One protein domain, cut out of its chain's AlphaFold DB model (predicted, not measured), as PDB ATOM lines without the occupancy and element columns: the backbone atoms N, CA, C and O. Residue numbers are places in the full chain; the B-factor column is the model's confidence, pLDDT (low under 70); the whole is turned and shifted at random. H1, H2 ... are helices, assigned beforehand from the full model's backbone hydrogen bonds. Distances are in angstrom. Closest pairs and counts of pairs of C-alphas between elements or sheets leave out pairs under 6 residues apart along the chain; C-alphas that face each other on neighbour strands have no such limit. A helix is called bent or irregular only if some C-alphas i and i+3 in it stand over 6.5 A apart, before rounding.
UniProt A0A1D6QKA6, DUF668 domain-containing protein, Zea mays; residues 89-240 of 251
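Overview. This is residues 89 to 240 of the 251 residues of the protein "DUF668 domain-containing protein" of Zea mays (UniProt A0A1D6QKA6). H1 sits in the middle of a helical body; the long helix H6 and arm H4b of the bent helix H4 pack on it, arm H4a and H3 pack on H6, and short H2 is beside H1. Two ends make the length: residues 232 to 240 of H6 stick out at one, and residues 179 to 192, of which 186 to 192 belong to H5, stick out at the other, where H4b and H5 form a hairpin. The printed part, 152 residues with six named helices, H1 to H6 in order, and no named strand, is all helix and loose, with a radius of gyration of the C-alphas of 18.7 A and spans of 71 by 31 by 27 A.

Arrangement. Begin at H6, residues 206 to 240. H4, residues 146 to 180, is one helix by its hydrogen bonds but bent, C-alphas 158 and 161 being 6.6 A apart; its arms are H4a, residues 146 to 158, and H4b, residues 161 to 180. Residues 215 to 226 of H6 touch H4a, closest at the C-alphas of Ile 223 and Ala 149, 5.3 A, opposite ways at a shallow tilt of 34 degrees, only just short of steep. H1, residues 90 to 105, touches H4b at a steep tilt of 50 degrees, with the C-alphas of Ala 94 and Ala 168 closest, 4.2 A. With residues 97 to 104 alone H1 touches H6; Leu 104 and Leu 220 have the closest C-alphas, 6.4 A. H3, residues 124 to 138, touches H6, the C-alphas of Leu 130 and Cys 214 closest at 5.5 A. H2, residues 112 to 120, is close to H1 but not clearly touching, the closest C-alphas, Leu 118 and Ile 96, being 7.3 A apart. H5, residues 186 to 198, forms a hairpin with H4b, the C-alphas of Val 196 and Trp 174 closest at 7.1 A. Every O i to N i+4 pair is within hydrogen-bond range in H1, H2, H3, H4a and H6; H4b has 15 of 16 and H5 7 of 9.

Along the chain. Find C-alpha 90 at (-48.170, -20.285, 6.101), where H1 begins and runs 22.9 A. H6 spans 51.2 A to C-alpha 240 at (-57.325, 27.767, 20.355), and H4b 28.2 A.

Size, cuts and confidence. Look at Gln 187 and Leu 240, whose C-alphas are the two farthest apart, 72.2 A. The printed part has no cut and no long link. Low confidence, pLDDT under 70, is at residues 139 to 142, 179 to 191 and 239 to 240.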
ATOM      1  N   LEU A  89     -51.750 -21.763   4.334       96.24
ATOM      2  CA  LEU A  89     -51.821 -20.383   4.830       96.24
ATOM      3  C   LEU A  89     -50.489 -19.852   5.377       96.24
ATOM      4  O   LEU A  89     -50.409 -18.673   5.706       96.24
ATOM      5  N   ALA A  90     -49.436 -20.672   5.466       96.21
ATOM      6  CA  ALA A  90     -48.170 -20.285   6.101       96.21
ATOM      7  C   ALA A  90     -47.582 -18.970   5.550       96.21
ATOM      8  O   ALA A  90     -47.326 -18.044   6.316       96.21
ATOM      9  N   LEU A  91     -47.418 -18.853   4.224       96.25
ATOM     10  CA  LEU A  91     -46.898 -17.628   3.598       96.25
ATOM     11  C   LEU A  91     -47.862 -16.445   3.765       96.25
ATOM     12  O   LEU A  91     -47.438 -15.317   4.004       96.25
ATOM     13  N   HIS A  92     -49.161 -16.709   3.646       97.54
ATOM     14  CA  HIS A  92     -50.193 -15.691   3.777       97.54
ATOM     15  C   HIS A  92     -50.187 -15.067   5.180       97.54
ATOM     16  O   HIS A  92     -50.112 -13.848   5.311       97.54
ATOM     17  N   TYR A  93     -50.170 -15.893   6.227       97.97
ATOM     18  CA  TYR A  93     -50.119 -15.422   7.612       97.97
ATOM     19  C   TYR A  93     -48.780 -14.771   7.950       97.97
ATOM     20  O   TYR A  93     -48.774 -13.741   8.619       97.97
ATOM     21  N   ALA A  94     -47.663 -15.281   7.423       97.97
ATOM     22  CA  ALA A  94     -46.367 -14.627   7.580       97.97
ATOM     23  C   ALA A  94     -46.372 -13.191   7.026       97.97
ATOM     24  O   ALA A  94     -45.921 -12.265   7.700       97.97
ATOM     25  N   ASN A  95     -46.952 -12.978   5.840       97.89
ATOM     26  CA  ASN A  95     -47.069 -11.641   5.256       97.89
ATOM     27  C   ASN A  95     -47.935 -10.708   6.114       97.89
ATOM     28  O   ASN A  95     -47.552  -9.561   6.328       97.89
ATOM     29  N   ILE A  96     -49.065 -11.195   6.641       97.94
ATOM     30  CA  ILE A  96     -49.923 -10.417   7.551       97.94
ATOM     31  C   ILE A  96     -49.135  -9.991   8.796       97.94
ATOM     32  O   ILE A  96     -49.152  -8.815   9.155       97.94
ATOM     33  N   VAL A  97     -48.398 -10.912   9.427       97.99
ATOM     34  CA  VAL A  97     -47.580 -10.613  10.616       97.99
ATOM     35  C   VAL A  97     -46.528  -9.544  10.317       97.99
ATOM     36  O   VAL A  97     -46.388  -8.604  11.093       97.99
ATOM     37  N   ILE A  98     -45.826  -9.640   9.185       97.58
ATOM     38  CA  ILE A  98     -44.798  -8.661   8.790       97.58
ATOM     39  C   ILE A  98     -45.414  -7.282   8.517       97.58
ATOM     40  O   ILE A  98     -44.820  -6.257   8.853       97.58
ATOM     41  N   VAL A  99     -46.604  -7.224   7.914       96.78
ATOM     42  CA  VAL A  99     -47.320  -5.952   7.738       96.78
ATOM     43  C   VAL A  99     -47.688  -5.363   9.098       96.78
ATOM     44  O   VAL A  99     -47.401  -4.194   9.345       96.78
ATOM     45  N   ILE A 100     -48.240  -6.165  10.012       96.60
ATOM     46  CA  ILE A 100     -48.586  -5.706  11.362       96.60
ATOM     47  C   ILE A 100     -47.347  -5.211  12.123       96.60
ATOM     48  O   ILE A 100     -47.413  -4.156  12.750       96.60
ATOM     49  N   GLU A 101     -46.213  -5.910  12.032       96.14
ATOM     50  CA  GLU A 101     -44.935  -5.482  12.619       96.14
ATOM     51  C   GLU A 101     -44.551  -4.069  12.149       96.14
ATOM     52  O   GLU A 101     -44.222  -3.199  12.960       96.14
ATOM     53  N   LYS A 102     -44.641  -3.810  10.838       95.02
ATOM     54  CA  LYS A 102     -44.338  -2.493  10.258       95.02
ATOM     55  C   LYS A 102     -45.307  -1.416  10.742       95.02
ATOM     56  O   LYS A 102     -44.866  -0.318  11.075       95.02
ATOM     57  N   LEU A 103     -46.603  -1.723  10.816       95.11
ATOM     58  CA  LEU A 103     -47.625  -0.778  11.280       95.11
ATOM     59  C   LEU A 103     -47.464  -0.453  12.771       95.11
ATOM     60  O   LEU A 103     -47.594   0.703  13.160       95.11
ATOM     61  N   LEU A 104     -47.102  -1.435  13.601       94.38
ATOM     62  CA  LEU A 104     -46.820  -1.225  15.026       94.38
ATOM     63  C   LEU A 104     -45.551  -0.397  15.270       94.38
ATOM     64  O   LEU A 104     -45.406   0.201  16.338       94.38
ATOM     65  N   ARG A 105     -44.647  -0.317  14.288       93.54
ATOM     66  CA  ARG A 105     -43.471   0.556  14.358       93.54
ATOM     67  C   ARG A 105     -43.823   2.034  14.168       93.54
ATOM     68  O   ARG A 105     -43.198   2.876  14.809       93.54
ATOM     69  N   TYR A 106     -44.825   2.335  13.340       91.90
ATOM     70  CA  TYR A 106     -45.274   3.699  13.039       91.90
ATOM     71  C   TYR A 106     -46.811   3.824  13.091       91.90
ATOM     72  O   TYR A 106     -47.438   4.126  12.073       91.90
ATOM     73  N   PRO A 107     -47.446   3.617  14.264       90.63
ATOM     74  CA  PRO A 107     -48.908   3.578  14.376       90.63
ATOM     75  C   PRO A 107     -49.585   4.908  14.003       90.63
ATOM     76  O   PRO A 107     -50.713   4.905  13.513       90.63
ATOM     77  N   HIS A 108     -48.887   6.037  14.164       87.08
ATOM     78  CA  HIS A 108     -49.359   7.371  13.774       87.08
ATOM     79  C   HIS A 108     -49.445   7.568  12.248       87.08
ATOM     80  O   HIS A 108     -50.185   8.433  11.792       87.08
ATOM     81  N   LEU A 109     -48.733   6.758  11.452       87.85
ATOM     82  CA  LEU A 109     -48.796   6.786   9.982       87.85
ATOM     83  C   LEU A 109     -49.884   5.864   9.416       87.85
ATOM     84  O   LEU A 109     -50.061   5.780   8.201       87.85
ATOM     85  N   VAL A 110     -50.614   5.148  10.275       91.29
ATOM     86  CA  VAL A 110     -51.649   4.208   9.841       91.29
ATOM     87  C   VAL A 110     -52.908   4.985   9.445       91.29
ATOM     88  O   VAL A 110     -53.777   5.284  10.271       91.29
ATOM     89  N   GLY A 111     -52.996   5.316   8.157       89.82
ATOM     90  CA  GLY A 111     -54.177   5.903   7.523       89.82
ATOM     91  C   GLY A 111     -55.312   4.897   7.302       89.82
ATOM     92  O   GLY A 111     -55.187   3.717   7.629       89.82
ATOM     93  N   GLU A 112     -56.436   5.362   6.750       89.26
ATOM     94  CA  GLU A 112     -57.571   4.485   6.417       89.26
ATOM     95  C   GLU A 112     -57.205   3.471   5.325       89.26
ATOM     96  O   GLU A 112     -57.514   2.294   5.478       89.26
ATOM     97  N   GLU A 113     -56.441   3.893   4.311       90.49
ATOM     98  CA  GLU A 113     -55.985   3.015   3.223       90.49
ATOM     99  C   GLU A 113     -55.201   1.807   3.753       90.49
ATOM    100  O   GLU A 113     -55.573   0.665   3.510       90.49
ATOM    101  N   ALA A 114     -54.183   2.039   4.590       91.40
ATOM    102  CA  ALA A 114     -53.381   0.962   5.175       91.40
ATOM    103  C   ALA A 114     -54.212  -0.007   6.042       91.40
ATOM    104  O   ALA A 114     -53.891  -1.194   6.139       91.40
ATOM    105  N   ARG A 115     -55.287   0.474   6.687       91.22
ATOM    106  CA  ARG A 115     -56.206  -0.399   7.439       91.22
ATOM    107  C   ARG A 115     -57.067  -1.237   6.519       91.22
ATOM    108  O   ARG A 115     -57.267  -2.417   6.808       91.22
ATOM    109  N   ASP A 116     -57.594  -0.633   5.463       92.13
ATOM    110  CA  ASP A 116     -58.417  -1.339   4.496       92.13
ATOM    111  C   ASP A 116     -57.569  -2.374   3.735       92.13
ATOM    112  O   ASP A 116     -57.990  -3.527   3.658       92.13
ATOM    113  N   GLU A 117     -56.337  -2.053   3.326       93.84
ATOM    114  CA  GLU A 117     -55.375  -3.018   2.769       93.84
ATOM    115  C   GLU A 117     -55.116  -4.189   3.727       93.84
ATOM    116  O   GLU A 117     -55.277  -5.352   3.347       93.84
ATOM    117  N   LEU A 118     -54.785  -3.904   4.995       94.87
ATOM    118  CA  LEU A 118     -54.571  -4.944   6.002       94.87
ATOM    119  C   LEU A 118     -55.816  -5.818   6.177       94.87
ATOM    120  O   LEU A 118     -55.697  -7.037   6.283       94.87
ATOM    121  N   TYR A 119     -57.010  -5.225   6.189       94.37
ATOM    122  CA  TYR A 119     -58.258  -5.971   6.308       94.37
ATOM    123  C   TYR A 119     -58.533  -6.840   5.075       94.37
ATOM    124  O   TYR A 119     -58.987  -7.979   5.218       94.37
ATOM    125  N   GLN A 120     -58.234  -6.352   3.868       95.39
ATOM    126  CA  GLN A 120     -58.351  -7.144   2.643       95.39
ATOM    127  C   GLN A 120     -57.372  -8.317   2.622       95.39
ATOM    128  O   GLN A 120     -57.736  -9.393   2.149       95.39
ATOM    129  N   MET A 121     -56.189  -8.155   3.220       96.38
ATOM    130  CA  MET A 121     -55.226  -9.241   3.393       96.38
ATOM    131  C   MET A 121     -55.690 -10.336   4.359       96.38
ATOM    132  O   MET A 121     -55.087 -11.400   4.354       96.38
ATOM    133  N   LEU A 122     -56.714 -10.137   5.194       96.39
ATOM    134  CA  LEU A 122     -57.137 -11.171   6.144       96.39
ATOM    135  C   LEU A 122     -57.959 -12.273   5.457       96.39
ATOM    136  O   LEU A 122     -58.907 -11.999   4.708       96.39
ATOM    137  N   SER A 123     -57.661 -13.528   5.803       94.99
ATOM    138  CA  SER A 123     -58.481 -14.684   5.436       94.99
ATOM    139  C   SER A 123     -59.890 -14.587   6.037       94.99
ATOM    140  O   SER A 123     -60.136 -13.867   7.009       94.99
ATOM    141  N   TRP A 124     -60.844 -15.335   5.477       94.46
ATOM    142  CA  TRP A 124     -62.218 -15.352   5.989       94.46
ATOM    143  C   TRP A 124     -62.303 -15.809   7.455       94.46
ATOM    144  O   TRP A 124     -62.995 -15.173   8.256       94.46
ATOM    145  N   SER A 125     -61.560 -16.860   7.829       93.81
ATOM    146  CA  SER A 125     -61.509 -17.352   9.214       93.81
ATOM    147  C   SER A 125     -60.961 -16.288  10.163       93.81
ATOM    148  O   SER A 125     -61.579 -15.998  11.190       93.81
ATOM    149  N   LEU A 126     -59.887 -15.605   9.764       94.93
ATOM    150  CA  LEU A 126     -59.278 -14.543  10.555       94.93
ATOM    151  C   LEU A 126     -60.192 -13.309  10.674       94.93
ATOM    152  O   LEU A 126     -60.309 -12.735  11.755       94.93
ATOM    153  N   LYS A 127     -60.928 -12.941   9.614       95.60
ATOM    154  CA  LYS A 127     -61.971 -11.891   9.660       95.60
ATOM    155  C   LYS A 127     -63.085 -12.242  10.646       95.60
ATOM    156  O   LYS A 127     -63.558 -11.376  11.383       95.60
ATOM    157  N   LEU A 128     -63.535 -13.497  10.677       94.00
ATOM    158  CA  LEU A 128     -64.540 -13.964  11.638       94.00
ATOM    159  C   LEU A 128     -64.018 -13.912  13.080       94.00
ATOM    160  O   LEU A 128     -64.698 -13.368  13.953       94.00
ATOM    161  N   ALA A 129     -62.815 -14.432  13.328       92.77
ATOM    162  CA  ALA A 129     -62.179 -14.410  14.644       92.77
ATOM    163  C   ALA A 129     -61.955 -12.973  15.148       92.77
ATOM    164  O   ALA A 129     -62.270 -12.654  16.300       92.77
ATOM    165  N   LEU A 130     -61.526 -12.071  14.261       94.11
ATOM    166  CA  LEU A 130     -61.347 -10.658  14.572       94.11
ATOM    167  C   LEU A 130     -62.674  -9.979  14.924       94.11
ATOM    168  O   LEU A 130     -62.754  -9.291  15.939       94.11
ATOM    169  N   ARG A 131     -63.736 -10.213  14.140       91.85
ATOM    170  CA  ARG A 131     -65.078  -9.682  14.439       91.85
ATOM    171  C   ARG A 131     -65.564 -10.119  15.820       91.85
ATOM    172  O   ARG A 131     -66.081  -9.291  16.567       91.85
ATOM    173  N   ARG A 132     -65.379 -11.392  16.186       90.32
ATOM    174  CA  ARG A 132     -65.736 -11.900  17.525       90.32
ATOM    175  C   ARG A 132     -64.924 -11.208  18.625       90.32
ATOM    176  O   ARG A 132     -65.508 -10.725  19.592       90.32
ATOM    177  N   SER A 133     -63.610 -11.095  18.436       88.15
ATOM    178  CA  SER A 133     -62.689 -10.475  19.402       88.15
ATOM    179  C   SER A 133     -62.988  -8.989  19.628       88.15
ATOM    180  O   SER A 133     -63.004  -8.515  20.763       88.15
ATOM    181  N   LEU A 134     -63.291  -8.249  18.557       86.62
ATOM    182  CA  LEU A 134     -63.650  -6.833  18.638       86.62
ATOM    183  C   LEU A 134     -65.021  -6.625  19.286       86.62
ATOM    184  O   LEU A 134     -65.140  -5.769  20.157       86.62
ATOM    185  N   ARG A 135     -66.038  -7.434  18.949       85.12
ATOM    186  CA  ARG A 135     -67.364  -7.365  19.599       85.12
ATOM    187  C   ARG A 135     -67.288  -7.599  21.106       85.12
ATOM    188  O   ARG A 135     -67.993  -6.935  21.859       85.12
ATOM    189  N   ALA A 136     -66.434  -8.523  21.546       82.09
ATOM    190  CA  ALA A 136     -66.219  -8.772  22.968       82.09
ATOM    191  C   ALA A 136     -65.646  -7.539  23.693       82.09
ATOM    192  O   ALA A 136     -66.020  -7.279  24.834       82.09
ATOM    193  N   ARG A 137     -64.791  -6.755  23.020       76.07
ATOM    194  CA  ARG A 137     -64.116  -5.576  23.591       76.07
ATOM    195  C   ARG A 137     -64.855  -4.248  23.406       76.07
ATOM    196  O   ARG A 137     -64.699  -3.369  24.245       76.07
ATOM    197  N   ALA A 138     -65.676  -4.101  22.365       71.47
ATOM    198  CA  ALA A 138     -66.414  -2.864  22.073       71.47
ATOM    199  C   ALA A 138     -67.317  -2.414  23.234       71.47
ATOM    200  O   ALA A 138     -67.598  -1.231  23.389       71.47
ATOM    201  N   ARG A 139     -67.722  -3.349  24.101       65.86
ATOM    202  CA  ARG A 139     -68.532  -3.064  25.289       65.86
ATOM    203  C   ARG A 139     -67.817  -2.218  26.354       65.86
ATOM    204  O   ARG A 139     -68.493  -1.785  27.278       65.86
ATOM    205  N   SER A 140     -66.498  -1.997  26.268       62.84
ATOM    206  CA  SER A 140     -65.725  -1.433  27.389       62.84
ATOM    207  C   SER A 140     -65.002  -0.105  27.129       62.84
ATOM    208  O   SER A 140     -64.335   0.373  28.046       62.84
ATOM    209  N   THR A 141     -65.066   0.502  25.939       63.87
ATOM    210  CA  THR A 141     -64.179   1.641  25.615       63.87
ATOM    211  C   THR A 141     -64.888   2.766  24.865       63.87
ATOM    212  O   THR A 141     -65.022   2.704  23.646       63.87
ATOM    213  N   ALA A 142     -65.292   3.819  25.585       69.88
ATOM    214  CA  ALA A 142     -65.670   5.100  24.977       69.88
ATOM    215  C   ALA A 142     -64.455   6.024  24.777       69.88
ATOM    216  O   ALA A 142     -64.411   6.798  23.827       69.88
ATOM    217  N   ILE A 143     -63.460   5.925  25.667       78.34
ATOM    218  CA  ILE A 143     -62.252   6.754  25.668       78.34
ATOM    219  C   ILE A 143     -61.035   5.828  25.641       78.34
ATOM    220  O   ILE A 143     -60.977   4.841  26.379       78.34
ATOM    221  N   TYR A 144     -60.081   6.138  24.765       84.48
ATOM    222  CA  TYR A 144     -58.804   5.437  24.682       84.48
ATOM    223  C   TYR A 144     -57.819   6.055  25.676       84.48
ATOM    224  O   TYR A 144     -57.624   7.266  25.684       84.48
ATOM    225  N   ASP A 145     -57.212   5.219  26.509       88.83
ATOM    226  CA  ASP A 145     -56.306   5.612  27.583       88.83
ATOM    227  C   ASP A 145     -54.844   5.372  27.174       88.83
ATOM    228  O   ASP A 145     -54.504   4.332  26.599       88.83
ATOM    229  N   ALA A 146     -53.983   6.331  27.514       91.89
ATOM    230  CA  ALA A 146     -52.547   6.300  27.273       91.89
ATOM    231  C   ALA A 146     -51.870   5.120  27.979       91.89
ATOM    232  O   ALA A 146     -51.041   4.435  27.377       91.89
ATOM    233  N   PHE A 147     -52.247   4.845  29.233       92.12
ATOM    234  CA  PHE A 147     -51.665   3.737  29.994       92.12
ATOM    235  C   PHE A 147     -52.007   2.396  29.342       92.12
ATOM    236  O   PHE A 147     -51.131   1.557  29.120       92.12
ATOM    237  N   LEU A 148     -53.268   2.211  28.945       91.60
ATOM    238  CA  LEU A 148     -53.690   1.003  28.247       91.60
ATOM    239  C   LEU A 148     -53.024   0.873  26.867       91.60
ATOM    240  O   LEU A 148     -52.596  -0.225  26.513       91.60
ATOM    241  N   ALA A 149     -52.878   1.962  26.105       93.24
ATOM    242  CA  ALA A 149     -52.180   1.945  24.817       93.24
ATOM    243  C   ALA A 149     -50.702   1.547  24.966       93.24
ATOM    244  O   ALA A 149     -50.204   0.714  24.201       93.24
ATOM    245  N   HIS A 150     -50.019   2.075  25.986       94.48
ATOM    246  CA  HIS A 150     -48.651   1.687  26.321       94.48
ATOM    247  C   HIS A 150     -48.558   0.201  26.694       94.48
ATOM    248  O   HIS A 150     -47.716  -0.519  26.156       94.48
ATOM    249  N   ASN A 151     -49.465  -0.288  27.543       94.47
ATOM    250  CA  ASN A 151     -49.500  -1.698  27.934       94.47
ATOM    251  C   ASN A 151     -49.750  -2.621  26.741       94.47
ATOM    252  O   ASN A 151     -49.114  -3.669  26.642       94.47
ATOM    253  N   TRP A 152     -50.630  -2.234  25.810       94.68
ATOM    254  CA  TRP A 152     -50.807  -2.960  24.551       94.68
ATOM    255  C   TRP A 152     -49.498  -3.028  23.781       94.68
ATOM    256  O   TRP A 152     -49.072  -4.115  23.405       94.68
ATOM    257  N   ARG A 153     -48.826  -1.892  23.587       94.81
ATOM    258  CA  ARG A 153     -47.560  -1.839  22.850       94.81
ATOM    259  C   ARG A 153     -46.500  -2.750  23.469       94.81
ATOM    260  O   ARG A 153     -45.857  -3.512  22.753       94.81
ATOM    261  N   GLU A 154     -46.337  -2.691  24.786       95.34
ATOM    262  CA  GLU A 154     -45.375  -3.517  25.513       95.34
ATOM    263  C   GLU A 154     -45.730  -5.005  25.451       95.34
ATOM    264  O   GLU A 154     -44.861  -5.830  25.162       95.34
ATOM    265  N   THR A 155     -47.005  -5.342  25.655       94.90
ATOM    266  CA  THR A 155     -47.496  -6.724  25.604       94.90
ATOM    267  C   THR A 155     -47.276  -7.304  24.214       94.90
ATOM    268  O   THR A 155     -46.546  -8.280  24.087       94.90
ATOM    269  N   LEU A 156     -47.783  -6.656  23.156       96.33
ATOM    270  CA  LEU A 156     -47.628  -7.153  21.786       96.33
ATOM    271  C   LEU A 156     -46.155  -7.363  21.418       96.33
ATOM    272  O   LEU A 156     -45.822  -8.371  20.796       96.33
ATOM    273  N   GLN A 157     -45.271  -6.442  21.816       94.28
ATOM    274  CA  GLN A 157     -43.845  -6.542  21.516       94.28
ATOM    275  C   GLN A 157     -43.169  -7.697  22.266       94.28
ATOM    276  O   GLN A 157     -42.350  -8.406  21.679       94.28
ATOM    277  N   LYS A 158     -43.485  -7.882  23.555       92.95
ATOM    278  CA  LYS A 158     -42.814  -8.859  24.426       92.95
ATOM    279  C   LYS A 158     -43.374 -10.271  24.307       92.95
ATOM    280  O   LYS A 158     -42.603 -11.220  24.421       92.95
ATOM    281  N   THR A 159     -44.682 -10.424  24.124       91.79
ATOM    282  CA  THR A 159     -45.337 -11.739  24.148       91.79
ATOM    283  C   THR A 159     -45.537 -12.284  22.749       91.79
ATOM    284  O   THR A 159     -45.084 -13.387  22.474       91.79
ATOM    285  N   THR A 160     -46.182 -11.535  21.856       90.98
ATOM    286  CA  THR A 160     -46.683 -12.097  20.594       90.98
ATOM    287  C   THR A 160     -45.704 -11.888  19.445       90.98
ATOM    288  O   THR A 160     -45.329 -12.846  18.771       90.98
ATOM    289  N   LEU A 161     -45.216 -10.663  19.239       95.30
ATOM    290  CA  LEU A 161     -44.256 -10.378  18.169       95.30
ATOM    291  C   LEU A 161     -42.887 -11.012  18.426       95.30
ATOM    292  O   LEU A 161     -42.244 -11.431  17.468       95.30
ATOM    293  N   ALA A 162     -42.459 -11.126  19.688       94.96
ATOM    294  CA  ALA A 162     -41.136 -11.637  20.051       94.96
ATOM    295  C   ALA A 162     -40.812 -13.007  19.430       94.96
ATOM    296  O   ALA A 162     -39.675 -13.239  19.022       94.96
ATOM    297  N   TRP A 163     -41.801 -13.899  19.323       94.70
ATOM    298  CA  TRP A 163     -41.629 -15.204  18.681       94.70
ATOM    299  C   TRP A 163     -42.243 -15.264  17.276       94.70
ATOM    300  O   TRP A 163     -41.688 -15.932  16.401       94.70
ATOM    301  N   LEU A 164     -43.352 -14.559  17.025       96.50
ATOM    302  CA  LEU A 164     -44.076 -14.677  15.759       96.50
ATOM    303  C   LEU A 164     -43.353 -13.969  14.605       96.50
ATOM    304  O   LEU A 164     -43.337 -14.482  13.488       96.50
ATOM    305  N   VAL A 165     -42.710 -12.826  14.870       97.24
ATOM    306  CA  VAL A 165     -41.978 -12.060  13.850       97.24
ATOM    307  C   VAL A 165     -40.790 -12.852  13.291       97.24
ATOM    308  O   VAL A 165     -40.736 -13.017  12.069       97.24
ATOM    309  N   PRO A 166     -39.871 -13.415  14.109       97.50
ATOM    310  CA  PRO A 166     -38.794 -14.259  13.589       97.50
ATOM    311  C   PRO A 166     -39.308 -15.419  12.729       97.50
ATOM    312  O   PRO A 166     -38.778 -15.668  11.647       97.50
ATOM    313  N   MET A 167     -40.380 -16.091  13.163       97.07
ATOM    314  CA  MET A 167     -40.977 -17.194  12.407       97.07
ATOM    315  C   MET A 167     -41.593 -16.731  11.083       97.07
ATOM    316  O   MET A 167     -41.445 -17.415  10.068       97.07
ATOM    317  N   ALA A 168     -42.256 -15.574  11.058       97.91
ATOM    318  CA  ALA A 168     -42.823 -14.999   9.842       97.91
ATOM    319  C   ALA A 168     -41.727 -14.652   8.822       97.91
ATOM    320  O   ALA A 168     -41.805 -15.084   7.668       97.91
ATOM    321  N   HIS A 169     -40.654 -13.976   9.252       98.01
ATOM    322  CA  HIS A 169     -39.499 -13.682   8.391       98.01
ATOM    323  C   HIS A 169     -38.831 -14.954   7.869       98.01
ATOM    324  O   HIS A 169     -38.555 -15.055   6.672       98.01
ATOM    325  N   ASN A 170     -38.642 -15.964   8.725       96.12
ATOM    326  CA  ASN A 170     -38.116 -17.264   8.307       96.12
ATOM    327  C   ASN A 170     -39.023 -17.945   7.276       96.12
ATOM    328  O   ASN A 170     -38.520 -18.548   6.336       96.12
ATOM    329  N   THR A 171     -40.346 -17.825   7.410       96.29
ATOM    330  CA  THR A 171     -41.314 -18.404   6.462       96.29
ATOM    331  C   THR A 171     -41.192 -17.763   5.082       96.29
ATOM    332  O   THR A 171     -41.122 -18.474   4.080       96.29
ATOM    333  N   VAL A 172     -41.122 -16.429   5.021       95.62
ATOM    334  CA  VAL A 172     -40.940 -15.696   3.758       95.62
ATOM    335  C   VAL A 172     -39.588 -16.027   3.128       95.62
ATOM    336  O   VAL A 172     -39.522 -16.316   1.933       95.62
ATOM    337  N   ARG A 173     -38.516 -16.044   3.930       93.01
ATOM    338  CA  ARG A 173     -37.164 -16.392   3.477       93.01
ATOM    339  C   ARG A 173     -37.094 -17.810   2.921       93.01
ATOM    340  O   ARG A 173     -36.635 -18.001   1.799       93.01
ATOM    341  N   TRP A 174     -37.596 -18.783   3.675       89.93
ATOM    342  CA  TRP A 174     -37.631 -20.187   3.273       89.93
ATOM    343  C   TRP A 174     -38.408 -20.374   1.965       89.93
ATOM    344  O   TRP A 174     -37.946 -21.061   1.055       89.93
ATOM    345  N   GLN A 175     -39.559 -19.708   1.825       88.84
ATOM    346  CA  GLN A 175     -40.350 -19.766   0.598       88.84
ATOM    347  C   GLN A 175     -39.610 -19.148  -0.604       88.84
ATOM    348  O   GLN A 175     -39.685 -19.678  -1.719       88.84
ATOM    349  N   ALA A 176     -38.881 -18.048  -0.396       86.52
ATOM    350  CA  ALA A 176     -38.058 -17.429  -1.432       86.52
ATOM    351  C   ALA A 176     -36.919 -18.363  -1.873       86.52
ATOM    352  O   ALA A 176     -36.771 -18.612  -3.065       86.52
ATOM    353  N   GLU A 177     -36.183 -18.960  -0.932       83.34
ATOM    354  CA  GLU A 177     -35.099 -19.916  -1.210       83.34
ATOM    355  C   GLU A 177     -35.599 -21.126  -2.020       83.34
ATOM    356  O   GLU A 177     -34.999 -21.494  -3.028       83.34
ATOM    357  N   ARG A 178     -36.771 -21.688  -1.685       73.94
ATOM    358  CA  ARG A 178     -37.411 -22.754  -2.485       73.94
ATOM    359  C   ARG A 178     -37.770 -22.333  -3.911       73.94
ATOM    360  O   ARG A 178     -37.795 -23.187  -4.793       73.94
ATOM    361  N   SER A 179     -38.034 -21.049  -4.143       67.96
ATOM    362  CA  SER A 179     -38.358 -20.532  -5.478       67.96
ATOM    363  C   SER A 179     -37.119 -20.412  -6.378       67.96
ATOM    364  O   SER A 179     -37.252 -20.504  -7.596       67.96
ATOM    365  N   PHE A 180     -35.921 -20.251  -5.799       58.90
ATOM    366  CA  PHE A 180     -34.658 -20.134  -6.543       58.90
ATOM    367  C   PHE A 180     -33.977 -21.486  -6.821       58.90
ATOM    368  O   PHE A 180     -33.232 -21.626  -7.786       58.90
ATOM    369  N   GLU A 181     -34.216 -22.493  -5.984       55.14
ATOM    370  CA  GLU A 181     -33.331 -23.656  -5.858       55.14
ATOM    371  C   GLU A 181     -33.848 -24.952  -6.512       55.14
ATOM    372  O   GLU A 181     -33.860 -26.016  -5.885       55.14
ATOM    373  N   PHE A 182     -34.258 -24.911  -7.783       55.47
ATOM    374  CA  PHE A 182     -34.709 -26.134  -8.468       55.47
ATOM    375  C   PHE A 182     -33.574 -27.135  -8.780       55.47
ATOM    376  O   PHE A 182     -33.855 -28.279  -9.131       55.47
ATOM    377  N   GLU A 183     -32.297 -26.777  -8.609       50.12
ATOM    378  CA  GLU A 183     -31.187 -27.664  -8.973       50.12
ATOM    379  C   GLU A 183     -30.230 -27.977  -7.803       50.12
ATOM    380  O   GLU A 183     -29.733 -27.104  -7.095       50.12
ATOM    381  N   GLN A 184     -29.948 -29.279  -7.668       52.32
ATOM    382  CA  GLN A 184     -28.846 -29.936  -6.947       52.32
ATOM    383  C   GLN A 184     -29.029 -30.396  -5.479       52.32
ATOM    384  O   GLN A 184     -29.456 -29.673  -4.583       52.32
ATOM    385  N   GLN A 185     -28.607 -31.656  -5.282       56.10
ATOM    386  CA  GLN A 185     -28.398 -32.462  -4.065       56.10
ATOM    387  C   GLN A 185     -29.602 -32.792  -3.153       56.10
ATOM    388  O   GLN A 185     -29.852 -32.154  -2.133       56.10
ATOM    389  N   GLN A 186     -30.264 -33.921  -3.441       59.80
ATOM    390  CA  GLN A 186     -31.444 -34.425  -2.721       59.80
ATOM    391  C   GLN A 186     -31.201 -34.755  -1.231       59.80
ATOM    392  O   GLN A 186     -32.032 -34.424  -0.393       59.80
ATOM    393  N   GLN A 187     -30.078 -35.389  -0.863       56.86
ATOM    394  CA  GLN A 187     -29.957 -36.004   0.473       56.86
ATOM    395  C   GLN A 187     -29.558 -35.024   1.591       56.86
ATOM    396  O   GLN A 187     -30.149 -35.049   2.669       56.86
ATOM    397  N   ARG A 188     -28.589 -34.126   1.347       60.61
ATOM    398  CA  ARG A 188     -28.178 -33.102   2.333       60.61
ATOM    399  C   ARG A 188     -29.282 -32.051   2.535       60.61
ATOM    400  O   ARG A 188     -29.418 -31.513   3.631       60.61
ATOM    401  N   ARG A 189     -30.114 -31.823   1.508       64.33
ATOM    402  CA  ARG A 189     -31.267 -30.917   1.578       64.33
ATOM    403  C   ARG A 189     -32.331 -31.380   2.563       64.33
ATOM    404  O   ARG A 189     -32.812 -30.531   3.287       64.33
ATOM    405  N   VAL A 190     -32.657 -32.673   2.666       63.70
ATOM    406  CA  VAL A 190     -33.749 -33.122   3.560       63.70
ATOM    407  C   VAL A 190     -33.498 -32.730   5.021       63.70
ATOM    408  O   VAL A 190     -34.425 -32.303   5.706       63.70
ATOM    409  N   VAL A 191     -32.257 -32.845   5.505       63.60
ATOM    410  CA  VAL A 191     -31.915 -32.480   6.891       63.60
ATOM    411  C   VAL A 191     -31.962 -30.964   7.087       63.60
ATOM    412  O   VAL A 191     -32.606 -30.493   8.024       63.60
ATOM    413  N   LEU A 192     -31.335 -30.202   6.184       70.56
ATOM    414  CA  LEU A 192     -31.325 -28.736   6.255       70.56
ATOM    415  C   LEU A 192     -32.739 -28.162   6.113       70.56
ATOM    416  O   LEU A 192     -33.160 -27.347   6.926       70.56
ATOM    417  N   GLU A 193     -33.511 -28.655   5.151       71.37
ATOM    418  CA  GLU A 193     -34.888 -28.244   4.905       71.37
ATOM    419  C   GLU A 193     -35.783 -28.519   6.108       71.37
ATOM    420  O   GLU A 193     -36.545 -27.639   6.485       71.37
ATOM    421  N   ARG A 194     -35.656 -29.679   6.772       75.08
ATOM    422  CA  ARG A 194     -36.381 -29.946   8.026       75.08
ATOM    423  C   ARG A 194     -36.034 -28.928   9.108       75.08
ATOM    424  O   ARG A 194     -36.940 -28.415   9.755       75.08
ATOM    425  N   SER A 195     -34.746 -28.636   9.297       75.46
ATOM    426  CA  SER A 195     -34.304 -27.701  10.339       75.46
ATOM    427  C   SER A 195     -34.787 -26.269  10.093       75.46
ATOM    428  O   SER A 195     -35.269 -25.629  11.023       75.46
ATOM    429  N   VAL A 196     -34.744 -25.801   8.842       84.56
ATOM    430  CA  VAL A 196     -35.223 -24.463   8.472       84.56
ATOM    431  C   VAL A 196     -36.749 -24.412   8.534       84.56
ATOM    432  O   VAL A 196     -37.298 -23.464   9.082       84.56
ATOM    433  N   LEU A 197     -37.444 -25.454   8.065       86.99
ATOM    434  CA  LEU A 197     -38.907 -25.506   8.047       86.99
ATOM    435  C   LEU A 197     -39.514 -25.467   9.456       86.99
ATOM    436  O   LEU A 197     -40.529 -24.807   9.658       86.99
ATOM    437  N   LEU A 198     -38.886 -26.112  10.443       89.86
ATOM    438  CA  LEU A 198     -39.334 -26.067  11.842       89.86
ATOM    439  C   LEU A 198     -39.214 -24.671  12.479       89.86
ATOM    440  O   LEU A 198     -39.918 -24.387  13.441       89.86
ATOM    441  N   GLN A 199     -38.354 -23.798  11.946       92.78
ATOM    442  CA  GLN A 199     -38.215 -22.404  12.392       92.78
ATOM    443  C   GLN A 199     -39.205 -21.453  11.701       92.78
ATOM    444  O   GLN A 199     -39.213 -20.253  11.987       92.78
ATOM    445  N   THR A 200     -40.009 -21.968  10.770       95.27
ATOM    446  CA  THR A 200     -41.071 -21.227  10.083       95.27
ATOM    447  C   THR A 200     -42.419 -21.461  10.755       95.27
ATOM    448  O   THR A 200     -42.589 -22.361  11.577       95.27
ATOM    449  N   MET A 201     -43.429 -20.707  10.331       95.24
ATOM    450  CA  MET A 201     -44.808 -20.929  10.746       95.24
ATOM    451  C   MET A 201     -45.403 -22.230  10.193       95.24
ATOM    452  O   MET A 201     -46.491 -22.583  10.606       95.24
ATOM    453  N   TYR A 202     -44.742 -22.978   9.300       94.81
ATOM    454  CA  TYR A 202     -45.369 -24.079   8.555       94.81
ATOM    455  C   TYR A 202     -46.078 -25.127   9.431       94.81
ATOM    456  O   TYR A 202     -47.200 -25.525   9.129       94.81
ATOM    457  N   PHE A 203     -45.469 -25.532  10.545       94.83
ATOM    458  CA  PHE A 203     -46.063 -26.497  11.481       94.83
ATOM    459  C   PHE A 203     -46.799 -25.844  12.659       94.83
ATOM    460  O   PHE A 203     -47.188 -26.538  13.597       94.83
ATOM    461  N   ALA A 204     -46.994 -24.525  12.639       95.79
ATOM    462  CA  ALA A 204     -47.756 -23.837  13.670       95.79
ATOM    463  C   ALA A 204     -49.236 -24.234  13.592       95.79
ATOM    464  O   ALA A 204     -49.822 -24.322  12.510       95.79
ATOM    465  N   ASP A 205     -49.832 -24.461  14.759       96.79
ATOM    466  CA  ASP A 205     -51.260 -24.725  14.905       96.79
ATOM    467  C   ASP A 205     -52.079 -23.538  14.382       96.79
ATOM    468  O   ASP A 205     -51.806 -22.381  14.726       96.79
ATOM    469  N   ARG A 206     -53.058 -23.816  13.519       96.30
ATOM    470  CA  ARG A 206     -53.827 -22.780  12.830       96.30
ATOM    471  C   ARG A 206     -54.665 -21.956  13.794       96.30
ATOM    472  O   ARG A 206     -54.625 -20.735  13.699       96.30
ATOM    473  N   GLU A 207     -55.382 -22.587  14.717       95.98
ATOM    474  CA  GLU A 207     -56.274 -21.883  15.643       95.98
ATOM    475  C   GLU A 207     -55.482 -20.992  16.602       95.98
ATOM    476  O   GLU A 207     -55.816 -19.821  16.786       95.98
ATOM    477  N   LYS A 208     -54.371 -21.502  17.146       96.19
ATOM    478  CA  LYS A 208     -53.469 -20.715  18.000       96.19
ATOM    479  C   LYS A 208     -52.834 -19.557  17.242       96.19
ATOM    480  O   LYS A 208     -52.699 -18.466  17.790       96.19
ATOM    481  N   THR A 209     -52.462 -19.780  15.981       96.46
ATOM    482  CA  THR A 209     -51.910 -18.717  15.135       96.46
ATOM    483  C   THR A 209     -52.960 -17.646  14.852       96.46
ATOM    484  O   THR A 209     -52.666 -16.463  14.988       96.46
ATOM    485  N   GLU A 210     -54.191 -18.030  14.507       96.45
ATOM    486  CA  GLU A 210     -55.286 -17.080  14.281       96.45
ATOM    487  C   GLU A 210     -55.608 -16.285  15.550       96.45
ATOM    488  O   GLU A 210     -55.762 -15.068  15.472       96.45
ATOM    489  N   ALA A 211     -55.626 -16.927  16.721       95.69
ATOM    490  CA  ALA A 211     -55.812 -16.245  17.999       95.69
ATOM    491  C   ALA A 211     -54.703 -15.213  18.275       95.69
ATOM    492  O   ALA A 211     -55.006 -14.065  18.605       95.69
ATOM    493  N   ALA A 212     -53.436 -15.582  18.065       96.45
ATOM    494  CA  ALA A 212     -52.295 -14.681  18.236       96.45
ATOM    495  C   ALA A 212     -52.338 -13.498  17.251       96.45
ATOM    496  O   ALA A 212     -52.133 -12.348  17.639       96.45
ATOM    497  N   VAL A 213     -52.654 -13.749  15.977       96.83
ATOM    498  CA  VAL A 213     -52.792 -12.684  14.970       96.83
ATOM    499  C   VAL A 213     -53.993 -11.785  15.284       96.83
ATOM    500  O   VAL A 213     -53.899 -10.568  15.134       96.83
ATOM    501  N   CYS A 214     -55.106 -12.336  15.775       95.26
ATOM    502  CA  CYS A 214     -56.225 -11.533  16.265       95.26
ATOM    503  C   CYS A 214     -55.810 -10.635  17.431       95.26
ATOM    504  O   CYS A 214     -56.143  -9.454  17.412       95.26
ATOM    505  N   GLU A 215     -55.058 -11.136  18.409       94.92
ATOM    506  CA  GLU A 215     -54.547 -10.313  19.510       94.92
ATOM    507  C   GLU A 215     -53.711  -9.130  18.997       94.92
ATOM    508  O   GLU A 215     -53.953  -7.986  19.397       94.92
ATOM    509  N   LEU A 216     -52.813  -9.378  18.035       96.07
ATOM    510  CA  LEU A 216     -52.031  -8.326  17.380       96.07
ATOM    511  C   LEU A 216     -52.925  -7.274  16.712       96.07
ATOM    512  O   LEU A 216     -52.723  -6.079  16.911       96.07
ATOM    513  N   LEU A 217     -53.920  -7.702  15.930       95.02
ATOM    514  CA  LEU A 217     -54.829  -6.806  15.206       95.02
ATOM    515  C   LEU A 217     -55.659  -5.943  16.155       95.02
ATOM    516  O   LEU A 217     -55.877  -4.756  15.911       95.02
ATOM    517  N   VAL A 218     -56.129  -6.536  17.246       92.69
ATOM    518  CA  VAL A 218     -56.971  -5.857  18.226       92.69
ATOM    519  C   VAL A 218     -56.133  -4.867  19.053       92.69
ATOM    520  O   VAL A 218     -56.593  -3.755  19.319       92.69
ATOM    521  N   GLY A 219     -54.890  -5.208  19.403       93.47
ATOM    522  CA  GLY A 219     -53.967  -4.268  20.042       93.47
ATOM    523  C   GLY A 219     -53.502  -3.145  19.105       93.47
ATOM    524  O   GLY A 219     -53.540  -1.980  19.494       93.47
ATOM    525  N   LEU A 220     -53.172  -3.458  17.844       94.29
ATOM    526  CA  LEU A 220     -52.857  -2.462  16.810       94.29
ATOM    527  C   LEU A 220     -54.015  -1.479  16.618       94.29
ATOM    528  O   LEU A 220     -53.784  -0.272  16.548       94.29
ATOM    529  N   ASN A 221     -55.252  -1.981  16.566       91.60
ATOM    530  CA  ASN A 221     -56.443  -1.143  16.479       91.60
ATOM    531  C   ASN A 221     -56.514  -0.161  17.655       91.60
ATOM    532  O   ASN A 221     -56.643   1.042  17.439       91.60
ATOM    533  N   TYR A 222     -56.354  -0.656  18.886       91.49
ATOM    534  CA  TYR A 222     -56.395   0.186  20.081       91.49
ATOM    535  C   TYR A 222     -55.336   1.298  20.040       91.49
ATOM    536  O   TYR A 222     -55.669   2.465  20.230       91.49
ATOM    537  N   ILE A 223     -54.083   0.954  19.725       93.14
ATOM    538  CA  ILE A 223     -52.977   1.920  19.624       93.14
ATOM    539  C   ILE A 223     -53.273   2.955  18.529       93.14
ATOM    540  O   ILE A 223     -53.202   4.152  18.773       93.14
ATOM    541  N   CYS A 224     -53.688   2.516  17.340       92.07
ATOM    542  CA  CYS A 224     -54.035   3.413  16.235       92.07
ATOM    543  C   CYS A 224     -55.213   4.345  16.550       92.07
ATOM    544  O   CYS A 224     -55.351   5.401  15.929       92.07
ATOM    545  N   MET A 225     -56.132   3.924  17.419       88.48
ATOM    546  CA  MET A 225     -57.264   4.750  17.826       88.48
ATOM    547  C   MET A 225     -56.880   5.758  18.896       88.48
ATOM    548  O   MET A 225     -57.271   6.916  18.789       88.48
ATOM    549  N   TYR A 226     -56.047   5.342  19.846       91.01
ATOM    550  CA  TYR A 226     -55.438   6.234  20.821       91.01
ATOM    551  C   TYR A 226     -54.628   7.358  20.149       91.01
ATOM    552  O   TYR A 226     -54.879   8.527  20.417       91.01
ATOM    553  N   GLU A 227     -53.737   7.025  19.207       90.35
ATOM    554  CA  GLU A 227     -52.918   8.014  18.479       90.35
ATOM    555  C   GLU A 227     -53.789   9.024  17.713       90.35
ATOM    556  O   GLU A 227     -53.546  10.228  17.748       90.35
ATOM    557  N   ARG A 228     -54.865   8.555  17.063       87.74
ATOM    558  CA  ARG A 228     -55.815   9.440  16.367       87.74
ATOM    559  C   ARG A 228     -56.571  10.356  17.322       87.74
ATOM    560  O   ARG A 228     -56.743  11.529  17.006       87.74
ATOM    561  N   GLN A 229     -57.001   9.836  18.471       87.97
ATOM    562  CA  GLN A 229     -57.649  10.639  19.504       87.97
ATOM    563  C   GLN A 229     -56.694  11.718  20.030       87.97
ATOM    564  O   GLN A 229     -57.095  12.869  20.172       87.97
ATOM    565  N   GLN A 230     -55.432  11.364  20.282       89.14
ATOM    566  CA  GLN A 230     -54.423  12.303  20.764       89.14
ATOM    567  C   GLN A 230     -54.113  13.389  19.727       89.14
ATOM    568  O   GLN A 230     -54.094  14.566  20.081       89.14
ATOM    569  N   ASN A 231     -53.935  13.022  18.455       87.82
ATOM    570  CA  ASN A 231     -53.693  13.986  17.380       87.82
ATOM    571  C   ASN A 231     -54.863  14.967  17.228       87.82
ATOM    572  O   ASN A 231     -54.639  16.172  17.199       87.82
ATOM    573  N   ALA A 232     -56.109  14.477  17.255       87.66
ATOM    574  CA  ALA A 232     -57.289  15.340  17.187       87.66
ATOM    575  C   ALA A 232     -57.361  16.345  18.356       87.66
ATOM    576  O   ALA A 232     -57.728  17.501  18.156       87.66
ATOM    577  N   LEU A 233     -56.984  15.932  19.573       86.89
ATOM    578  CA  LEU A 233     -56.939  16.829  20.735       86.89
ATOM    579  C   LEU A 233     -55.842  17.899  20.611       86.89
ATOM    580  O   LEU A 233     -56.065  19.048  20.999       86.89
ATOM    581  N   LEU A 234     -54.675  17.541  20.065       87.06
ATOM    582  CA  LEU A 234     -53.583  18.486  19.814       87.06
ATOM    583  C   LEU A 234     -53.961  19.513  18.741       87.06
ATOM    584  O   LEU A 234     -53.718  20.706  18.929       87.06
ATOM    585  N   ASP A 235     -54.622  19.073  17.670       85.48
ATOM    586  CA  ASP A 235     -55.112  19.952  16.608       85.48
ATOM    587  C   ASP A 235     -56.124  20.970  17.165       85.48
ATOM    588  O   ASP A 235     -55.991  22.171  16.921       85.48
ATOM    589  N   CYS A 236     -57.063  20.538  18.018       82.30
ATOM    590  CA  CYS A 236     -57.989  21.448  18.701       82.30
ATOM    591  C   CYS A 236     -57.274  22.443  19.630       82.30
ATOM    592  O   CYS A 236     -57.632  23.619  19.656       82.30
ATOM    593  N   SER A 237     -56.254  22.002  20.376       76.99
ATOM    594  CA  SER A 237     -55.490  22.888  21.264       76.99
ATOM    595  C   SER A 237     -54.686  23.933  20.492       76.99
ATOM    596  O   SER A 237     -54.571  25.065  20.955       76.99
ATOM    597  N   SER A 238     -54.126  23.572  19.333       74.06
ATOM    598  CA  SER A 238     -53.366  24.511  18.500       74.06
ATOM    599  C   SER A 238     -54.262  25.573  17.857       74.06
ATOM    600  O   SER A 238     -53.877  26.738  17.796       74.06
ATOM    601  N   SER A 239     -55.493  25.204  17.476       65.32
ATOM    602  CA  SER A 239     -56.486  26.144  16.945       65.32
ATOM    603  C   SER A 239     -56.957  27.176  17.976       65.32
ATOM    604  O   SER A 239     -57.346  28.270  17.582       65.32
ATOM    605  N   LEU A 240     -56.938  26.848  19.274       59.85
ATOM    606  CA  LEU A 240     -57.325  27.767  20.355       59.85
ATOM    607  C   LEU A 240     -56.195  28.727  20.768       59.85
ATOM    608  O   LEU A 240     -56.447  29.695  21.473       59.85
TER     609      LEU A 240